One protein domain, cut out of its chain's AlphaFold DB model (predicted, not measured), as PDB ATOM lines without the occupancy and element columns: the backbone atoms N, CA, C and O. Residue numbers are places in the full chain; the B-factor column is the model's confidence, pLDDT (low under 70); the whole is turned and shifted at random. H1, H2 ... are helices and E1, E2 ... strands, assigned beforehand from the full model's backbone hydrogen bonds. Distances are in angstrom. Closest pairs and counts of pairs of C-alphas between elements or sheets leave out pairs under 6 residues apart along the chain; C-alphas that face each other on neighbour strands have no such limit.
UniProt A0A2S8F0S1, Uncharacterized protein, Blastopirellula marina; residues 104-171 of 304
ATOM      1  N   LEU A 104      43.335  16.847 -18.075       95.94
ATOM      2  CA  LEU A 104      42.015  16.835 -18.693       95.94
ATOM      3  C   LEU A 104      42.004  15.987 -19.975       95.94
ATOM      4  O   LEU A 104      41.103  15.171 -20.145       95.94
ATOM      5  N   ALA A 105      43.006  16.128 -20.847       96.81
ATOM      6  CA  ALA A 105      43.113  15.314 -22.060       96.81
ATOM      7  C   ALA A 105      43.266  13.811 -21.747       96.81
ATOM      8  O   ALA A 105      42.596  12.989 -22.368       96.81
ATOM      9  N   VAL A 106      44.077  13.452 -20.741       98.19
ATOM     10  CA  VAL A 106      44.203  12.067 -20.234       98.19
ATOM     11  C   VAL A 106      42.858  11.549 -19.720       98.19
ATOM     12  O   VAL A 106      42.452  10.432 -20.045       98.19
ATOM     13  N   PHE A 107      42.145  12.352 -18.928       98.12
ATOM     14  CA  PHE A 107      40.849  11.975 -18.371       98.12
ATOM     15  C   PHE A 107      39.811  11.736 -19.474       98.12
ATOM     16  O   PHE A 107      39.175  10.684 -19.489       98.12
ATOM     17  N   ILE A 108      39.694  12.658 -20.437       98.00
ATOM     18  CA  ILE A 108      38.791  12.516 -21.588       98.00
ATOM     19  C   ILE A 108      39.138  11.257 -22.384       98.00
ATOM     20  O   ILE A 108      38.256  10.440 -22.628       98.00
ATOM     21  N   ALA A 109      40.414  11.047 -22.722       98.06
ATOM     22  CA  ALA A 109      40.860   9.861 -23.451       98.06
ATOM     23  C   ALA A 109      40.507   8.559 -22.717       98.06
ATOM     24  O   ALA A 109      40.046   7.605 -23.339       98.06
ATOM     25  N   THR A 110      40.668   8.534 -21.391       98.25
ATOM     26  CA  THR A 110      40.322   7.380 -20.548       98.25
ATOM     27  C   THR A 110      38.822   7.093 -20.576       98.25
ATOM     28  O   THR A 110      38.418   5.942 -20.744       98.25
ATOM     29  N   VAL A 111      37.983   8.126 -20.453       97.94
ATOM     30  CA  VAL A 111      36.519   7.987 -20.523       97.94
ATOM     31  C   VAL A 111      36.081   7.533 -21.917       97.94
ATOM     32  O   VAL A 111      35.282   6.602 -22.037       97.94
ATOM     33  N   SER A 112      36.632   8.122 -22.980       97.38
ATOM     34  CA  SER A 112      36.350   7.703 -24.356       97.38
ATOM     35  C   SER A 112      36.775   6.254 -24.601       97.38
ATOM     36  O   SER A 112      36.066   5.499 -25.260       97.38
ATOM     37  N   TYR A 113      37.893   5.826 -24.014       97.75
ATOM     38  CA  TYR A 113      38.362   4.448 -24.107       97.75
ATOM     39  C   TYR A 113      37.393   3.480 -23.425       97.75
ATOM     40  O   TYR A 113      36.963   2.494 -24.019       97.75
ATOM     41  N   ALA A 114      36.993   3.793 -22.192       96.62
ATOM     42  CA  ALA A 114      36.046   2.979 -21.434       96.62
ATOM     43  C   ALA A 114      34.672   2.873 -22.121       96.62
ATOM     44  O   ALA A 114      33.994   1.857 -21.984       96.62
ATOM     45  N   THR A 115      34.272   3.899 -22.876       95.69
ATOM     46  CA  THR A 115      32.982   3.954 -23.584       95.69
ATOM     47  C   THR A 115      33.022   3.425 -25.018       95.69
ATOM     48  O   THR A 115      31.985   3.401 -25.673       95.69
ATOM     49  N   GLY A 116      34.175   2.984 -25.531       94.81
ATOM     50  CA  GLY A 116      34.256   2.472 -26.904       94.81
ATOM     51  C   GLY A 116      34.344   3.552 -27.989       94.81
ATOM     52  O   GLY A 116      34.106   3.267 -29.161       94.81
ATOM     53  N   THR A 117      34.670   4.793 -27.623       95.19
ATOM     54  CA  THR A 117      34.660   5.963 -28.520       95.19
ATOM     55  C   THR A 117      36.024   6.639 -28.680       95.19
ATOM     56  O   THR A 117      36.128   7.661 -29.356       95.19
ATOM     57  N   ALA A 118      37.087   6.094 -28.080       96.50
ATOM     58  CA  ALA A 118      38.423   6.661 -28.211       96.50
ATOM     59  C   ALA A 118      38.933   6.619 -29.654       96.50
ATOM     60  O   ALA A 118      38.795   5.624 -30.374       96.50
ATOM     61  N   THR A 119      39.600   7.705 -30.039       96.31
ATOM     62  CA  THR A 119      40.307   7.820 -31.307       96.31
ATOM     63  C   THR A 119      41.744   8.281 -31.084       96.31
ATOM     64  O   THR A 119      42.044   9.040 -30.157       96.31
ATOM     65  N   LEU A 120      42.643   7.829 -31.955       97.12
ATOM     66  CA  LEU A 120      43.972   8.404 -32.102       97.12
ATOM     67  C   LEU A 120      43.865   9.670 -32.944       97.12
ATOM     68  O   LEU A 120      43.451   9.628 -34.099       97.12
ATOM     69  N   GLN A 121      44.240  10.797 -32.360       95.56
ATOM     70  CA  GLN A 121      44.119  12.104 -32.983       95.56
ATOM     71  C   GLN A 121      45.381  12.439 -33.778       95.56
ATOM     72  O   GLN A 121      46.500  12.135 -33.364       95.56
ATOM     73  N   GLY A 122      45.216  13.098 -34.913       93.81
ATOM     74  CA  GLY A 122      46.311  13.629 -35.712       93.81
ATOM     75  C   GLY A 122      46.002  15.018 -36.255       93.81
ATOM     76  O   GLY A 122      44.926  15.575 -36.024       93.81
ATOM     77  N   MET A 123      46.976  15.568 -36.973       91.56
ATOM     78  CA  MET A 123      46.897  16.876 -37.617       91.56
ATOM     79  C   MET A 123      47.312  16.780 -39.076       91.56
ATOM     80  O   MET A 123      48.188  15.990 -39.425       91.56
ATOM     81  N   GLY A 124      46.779  17.682 -39.895       87.00
ATOM     82  CA  GLY A 124      47.232  17.896 -41.261       87.00
ATOM     83  C   GLY A 124      46.121  17.676 -42.272       87.00
ATOM     84  O   GLY A 124      44.939  17.619 -41.938       87.00
ATOM     85  N   TYR A 125      46.488  17.571 -43.544       86.12
ATOM     86  CA  TYR A 125      45.506  17.276 -44.579       86.12
ATOM     87  C   TYR A 125      44.969  15.848 -44.387       86.12
ATOM     88  O   TYR A 125      45.769  14.923 -44.206       86.12
ATOM     89  N   PRO A 126      43.641  15.644 -44.366       84.81
ATOM     90  CA  PRO A 126      43.093  14.314 -44.202       84.81
ATOM     91  C   PRO A 126      43.433  13.464 -45.427       84.81
ATOM     92  O   PRO A 126      43.493  13.934 -46.558       84.81
ATOM     93  N   GLY A 127      43.680  12.189 -45.183       86.75
ATOM     94  CA  GLY A 127      44.050  11.225 -46.202       86.75
ATOM     95  C   GLY A 127      43.597   9.839 -45.801       86.75
ATOM     96  O   GLY A 127      43.154   9.640 -44.671       86.75
ATOM     97  N   ASN A 128      43.734   8.884 -46.717       84.81
ATOM     98  CA  ASN A 128      43.160   7.544 -46.583       84.81
ATOM     99  C   ASN A 128      43.472   6.892 -45.219       84.81
ATOM    100  O   ASN A 128      42.589   6.332 -44.583       84.81
ATOM    101  N   GLY A 129      44.697   7.062 -44.704       86.44
ATOM    102  CA  GLY A 129      45.119   6.491 -43.421       86.44
ATOM    103  C   GLY A 129      44.516   7.125 -42.157       86.44
ATOM    104  O   GLY A 129      44.662   6.546 -41.082       86.44
ATOM    105  N   TYR A 130      43.861   8.288 -42.246       89.19
ATOM    106  CA  TYR A 130      43.288   8.988 -41.085       89.19
ATOM    107  C   TYR A 130      41.938   8.446 -40.636       89.19
ATOM    108  O   TYR A 130      41.507   8.779 -39.541       89.19
ATOM    109  N   PHE A 131      41.289   7.622 -41.452       87.56
ATOM    110  CA  PHE A 131      40.003   7.003 -41.122       87.56
ATOM    111  C   PHE A 131      40.131   5.503 -40.871       87.56
ATOM    112  O   PHE A 131      39.140   4.827 -40.603       87.56
ATOM    113  N   ASN A 132      41.358   4.993 -40.949       94.88
ATOM    114  CA  ASN A 132      41.656   3.602 -40.690       94.88
ATOM    115  C   ASN A 132      41.669   3.352 -39.185       94.88
ATOM    116  O   ASN A 132      42.142   4.176 -38.393       94.88
ATOM    117  N   VAL A 133      41.191   2.175 -38.803       95.38
ATOM    118  CA  VAL A 133      41.512   1.592 -37.505       95.38
ATOM    119  C   VAL A 133      43.029   1.416 -37.420       95.38
ATOM    120  O   VAL A 133      43.662   0.901 -38.332       95.38
ATOM    121  N   ASP A 134      43.643   1.851 -36.331       96.19
ATOM    122  CA  ASP A 134      45.067   1.651 -36.114       96.19
ATOM    123  C   ASP A 134      45.374   0.155 -35.907       96.19
ATOM    124  O   ASP A 134      44.721  -0.494 -35.084       96.19
ATOM    125  N   PRO A 135      46.348  -0.430 -36.628       95.62
ATOM    126  CA  PRO A 135      46.588  -1.871 -36.584       95.62
ATOM    127  C   PRO A 135      47.024  -2.368 -35.201       95.62
ATOM    128  O   PRO A 135      46.727  -3.508 -34.853       95.62
ATOM    129  N   THR A 136      47.681  -1.523 -34.401       95.75
ATOM    130  CA  THR A 136      48.217  -1.903 -33.089       95.75
ATOM    131  C   THR A 136      47.187  -1.695 -31.983       95.75
ATOM    132  O   THR A 136      46.828  -2.633 -31.277       95.75
ATOM    133  N   SER A 137      46.683  -0.470 -31.834       96.31
ATOM    134  CA  SER A 137      45.748  -0.103 -30.760       96.31
ATOM    135  C   SER A 137      44.296  -0.487 -31.051       96.31
ATOM    136  O   SER A 137      43.455  -0.452 -30.152       96.31
ATOM    137  N   ARG A 138      43.978  -0.812 -32.314       95.69
ATOM    138  CA  ARG A 138      42.619  -1.054 -32.831       95.69
ATOM    139  C   ARG A 138      41.647   0.114 -32.634       95.69
ATOM    140  O   ARG A 138      40.445  -0.043 -32.836       95.69
ATOM    141  N   CYS A 139      42.143   1.295 -32.282       95.44
ATOM    142  CA  CYS A 139      41.332   2.501 -32.173       95.44
ATOM    143  C   CYS A 139      41.239   3.199 -33.531       95.44
ATOM    144  O   CYS A 139      42.175   3.148 -34.328       95.44
ATOM    145  N   LEU A 140      40.119   3.865 -33.806       94.00
ATOM    146  CA  LEU A 140      39.992   4.680 -35.015       94.00
ATOM    147  C   LEU A 140      40.982   5.839 -34.974       94.00
ATOM    148  O   LEU A 140      41.276   6.378 -33.908       94.00
ATOM    149  N   ARG A 141      41.463   6.257 -36.138       94.31
ATOM    150  CA  ARG A 141      42.159   7.534 -36.272       94.31
ATOM    151  C   ARG A 141      41.147   8.655 -36.524       94.31
ATOM    152  O   ARG A 141      40.070   8.435 -37.074       94.31
ATOM    153  N   SER A 142      41.473   9.855 -36.061       92.38
ATOM    154  CA  SER A 142      40.751  11.085 -36.368       92.38
ATOM    155  C   SER A 142      41.742  12.206 -36.655       92.38
ATOM    156  O   SER A 142      42.883  12.187 -36.194       92.38
ATOM    157  N   ASN A 143      41.322  13.190 -37.445       90.12
ATOM    158  CA  ASN A 143      42.153  14.328 -37.814       90.12
ATOM    159  C   ASN A 143      41.450  15.636 -37.432       90.12
ATOM    160  O   ASN A 143      40.264  15.790 -37.713       90.12
ATOM    161  N   GLY A 144      42.188  16.573 -36.829       83.88
ATOM    162  CA  GLY A 144      41.716  17.936 -36.556       83.88
ATOM    163  C   GLY A 144      41.581  18.818 -37.806       83.88
ATOM    164  O   GLY A 144      41.023  19.909 -37.732       83.88
ATOM    165  N   GLY A 145      42.059  18.347 -38.961       86.25
ATOM    166  CA  GLY A 145      41.997  19.054 -40.238       86.25
ATOM    167  C   GLY A 145      43.235  19.912 -40.511       86.25
ATOM    168  O   GLY A 145      44.295  19.731 -39.911       86.25
ATOM    169  N   CYS A 146      43.107  20.840 -41.466       85.75
ATOM    170  CA  CYS A 146      44.218  21.665 -41.951       85.75
ATOM    171  C   CYS A 146      44.491  22.927 -41.113       85.75
ATOM    172  O   CYS A 146      45.521  23.573 -41.305       85.75
ATOM    173  N   CYS A 147      43.596  23.290 -40.193       84.62
ATOM    174  CA  CYS A 147      43.772  24.447 -39.320       84.62
ATOM    175  C   CYS A 147      44.688  24.089 -38.145       84.62
ATOM    176  O   CYS A 147      44.217  23.647 -37.102       84.62
ATOM    177  N   VAL A 148      45.995  24.291 -38.330       88.69
ATOM    178  CA  VAL A 148      47.014  24.106 -37.290       88.69
ATOM    179  C   VAL A 148      47.323  25.453 -36.638       88.69
ATOM    180  O   VAL A 148      47.874  26.361 -37.255       88.69
ATOM    181  N   SER A 149      46.943  25.575 -35.379       90.88
ATOM    182  CA  SER A 149      47.195  26.690 -34.473       90.88
ATOM    183  C   SER A 149      48.496  26.547 -33.673       90.88
ATOM    184  O   SER A 149      49.003  27.548 -33.177       90.88
ATOM    185  N   GLY A 150      49.083  25.349 -33.585       91.56
ATOM    186  CA  GLY A 150      50.390  25.085 -32.971       91.56
ATOM    187  C   GLY A 150      50.344  24.667 -31.497       91.56
ATOM    188  O   GLY A 150      51.395  24.422 -30.905       91.56
ATOM    189  N   ASN A 151      49.159  24.582 -30.890       94.06
ATOM    190  CA  ASN A 151      48.955  24.080 -29.527       94.06
ATOM    191  C   ASN A 151      48.303  22.688 -29.487       94.06
ATOM    192  O   ASN A 151      47.938  22.196 -28.425       94.06
ATOM    193  N   GLU A 152      48.138  22.024 -30.624       94.62
ATOM    194  CA  GLU A 152      47.420  20.754 -30.688       94.62
ATOM    195  C   GLU A 152      48.139  19.663 -29.894       94.62
ATOM    196  O   GLU A 152      47.498  18.787 -29.318       94.62
ATOM    197  N   TRP A 153      49.471  19.736 -29.805       94.62
ATOM    198  CA  TRP A 153      50.283  18.807 -29.020       94.62
ATOM    199  C   TRP A 153      49.861  18.761 -27.542       94.62
ATOM    200  O   TRP A 153      50.021  17.720 -26.911       94.62
ATOM    201  N   VAL A 154      49.269  19.838 -27.009       95.31
ATOM    202  CA  VAL A 154      48.777  19.911 -25.623       95.31
ATOM    203  C   VAL A 154      47.656  18.910 -25.359       95.31
ATOM    204  O   VAL A 154      47.533  18.412 -24.243       95.31
ATOM    205  N   PHE A 155      46.862  18.590 -26.382       94.88
ATOM    206  CA  PHE A 155      45.709  17.699 -26.270       94.88
ATOM    207  C   PHE A 155      45.949  16.364 -26.984       94.88
ATOM    208  O   PHE A 155      45.669  15.307 -26.420       94.88
ATOM    209  N   ILE A 156      46.540  16.393 -28.184       96.00
ATOM    210  CA  ILE A 156      46.769  15.206 -29.018       96.00
ATOM    211  C   ILE A 156      47.786  14.261 -28.378       96.00
ATOM    212  O   ILE A 156      47.546  13.056 -28.319       96.00
ATOM    213  N   LEU A 157      48.918  14.783 -27.890       96.38
ATOM    214  CA  LEU A 157      49.972  13.944 -27.319       96.38
ATOM    215  C   LEU A 157      49.474  13.166 -26.086       96.38
ATOM    216  O   LEU A 157      49.550  11.935 -26.117       96.38
ATOM    217  N   PRO A 158      48.924  13.810 -25.032       97.44
ATOM    218  CA  PRO A 158      48.390  13.069 -23.893       97.44
ATOM    219  C   PRO A 158      47.236  12.140 -24.258       97.44
ATOM    220  O   PRO A 158      47.188  11.029 -23.728       97.44
ATOM    221  N   ASN A 159      46.339  12.544 -25.167       98.00
ATOM    222  CA  ASN A 159      45.261  11.675 -25.635       98.00
ATOM    223  C   ASN A 159      45.825  10.381 -26.238       98.00
ATOM    224  O   ASN A 159      45.512   9.287 -25.773       98.00
ATOM    225  N   ASN A 160      46.710  10.499 -27.228       98.06
ATOM    226  CA  ASN A 160      47.241   9.349 -27.953       98.06
ATOM    227  C   ASN A 160      48.108   8.452 -27.070       98.06
ATOM    228  O   ASN A 160      48.018   7.229 -27.177       98.06
ATOM    229  N   MET A 161      48.915   9.039 -26.179       98.25
ATOM    230  CA  MET A 161      49.678   8.274 -25.191       98.25
ATOM    231  C   MET A 161      48.749   7.475 -24.278       98.25
ATOM    232  O   MET A 161      48.988   6.289 -24.060       98.25
ATOM    233  N   THR A 162      47.669   8.094 -23.795       98.50
ATOM    234  CA  THR A 162      46.689   7.439 -22.918       98.50
ATOM    235  C   THR A 162      45.977   6.297 -23.635       98.50
ATOM    236  O   THR A 162      45.976   5.178 -23.134       98.50
ATOM    237  N   VAL A 163      45.430   6.539 -24.832       98.44
ATOM    238  CA  VAL A 163      44.741   5.508 -25.631       98.44
ATOM    239  C   VAL A 163      45.675   4.343 -25.947       98.44
ATOM    240  O   VAL A 163      45.298   3.185 -25.780       98.44
ATOM    241  N   THR A 164      46.917   4.634 -26.340       98.00
ATOM    242  CA  THR A 164      47.913   3.597 -26.639       98.00
ATOM    243  C   THR A 164      48.239   2.785 -25.387       98.00
ATOM    244  O   THR A 164      48.168   1.558 -25.424       98.00
ATOM    245  N   ALA A 165      48.529   3.446 -24.261       98.31
ATOM    246  CA  ALA A 165      48.831   2.779 -22.997       98.31
ATOM    247  C   ALA A 165      47.668   1.894 -22.523       98.31
ATOM    248  O   ALA A 165      47.889   0.749 -22.128       98.31
ATOM    249  N   LEU A 166      46.428   2.381 -22.619       98.44
ATOM    250  CA  LEU A 166      45.236   1.596 -22.298       98.44
ATOM    251  C   LEU A 166      45.070   0.403 -23.248       98.44
ATOM    252  O   LEU A 166      44.792  -0.693 -22.777       98.44
ATOM    253  N   SER A 167      45.327   0.563 -24.549       98.00
ATOM    254  CA  SER A 167      45.253  -0.552 -25.507       98.00
ATOM    255  C   SER A 167      46.297  -1.640 -25.274       98.00
ATOM    256  O   SER A 167      45.998  -2.819 -25.431       98.00
ATOM    257  N   VAL A 168      47.500  -1.265 -24.835       97.50
ATOM    258  CA  VAL A 168      48.559  -2.221 -24.488       97.50
ATOM    259  C   VAL A 168      48.244  -2.938 -23.175       97.50
ATOM    260  O   VAL A 168      48.490  -4.133 -23.053       97.50
ATOM    261  N   THR A 169      47.706  -2.223 -22.185       98.06
ATOM    262  CA  THR A 169      47.491  -2.769 -20.834       98.06
ATOM    263  C   THR A 169      46.186  -3.544 -20.692       98.06
ATOM    264  O   THR A 169      46.163  -4.574 -20.024       98.06
ATOM    265  N   LEU A 170      45.105  -3.067 -21.310       97.50
ATOM    266  CA  LEU A 170      43.759  -3.638 -21.198       97.50
ATOM    267  C   LEU A 170      43.326  -4.402 -22.460       97.50
ATOM    268  O   LEU A 170      42.257  -5.012 -22.469       97.50
ATOM    269  N   GLY A 171      44.142  -4.385 -23.517       96.69
ATOM    270  CA  GLY A 171      43.781  -4.913 -24.832       96.69
ATOM    271  C   GLY A 171      42.840  -3.978 -25.601       96.69
ATOM    272  O   GLY A 171      42.461  -2.939 -25.070       96.69
TER     273      GLY A 171
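This is residues 104 to 171 of the 304 residues of an uncharacterized protein of Blastopirellula marina (UniProt A0A2S8F0S1). H2 packs beside E1 of a small parallel sheet, E1 and E2, with H1 alongside H2; the long link, residues 123 to 139, loops beyond E2. The printed part has 68 residues with two named helices and two named strands, ordered H1 E1 E2 H2, class mixed. It is compact, radius of gyration of the C-alphas 11.6 A, spans 33 by 27 by 16 A.

E1, residues 119 to 122, and E2, residues 140 to 143, are parallel; N 120 and O 140 are within hydrogen-bond range, 2.8 A. The closest C-alphas of E1 and H2, residues 153 to 170, are Leu 120 and Asn 160, 5.4 A. H1, residues 104 to 114, touches H2, closest C-alphas Ala 109 and Asn 159, 5.2 A, at a shallow tilt of 34 degrees, only just short of steep. Every O i to N i+4 pair is within range in H1, 13 of 14 in H2.

H1 begins at C-alpha 104 (42.015, 16.835, -18.693); H2, 24.6 A long, ends at C-alpha 170 (43.759, -3.638, -21.198).

The printed part has no cut; no printed residue is under 70.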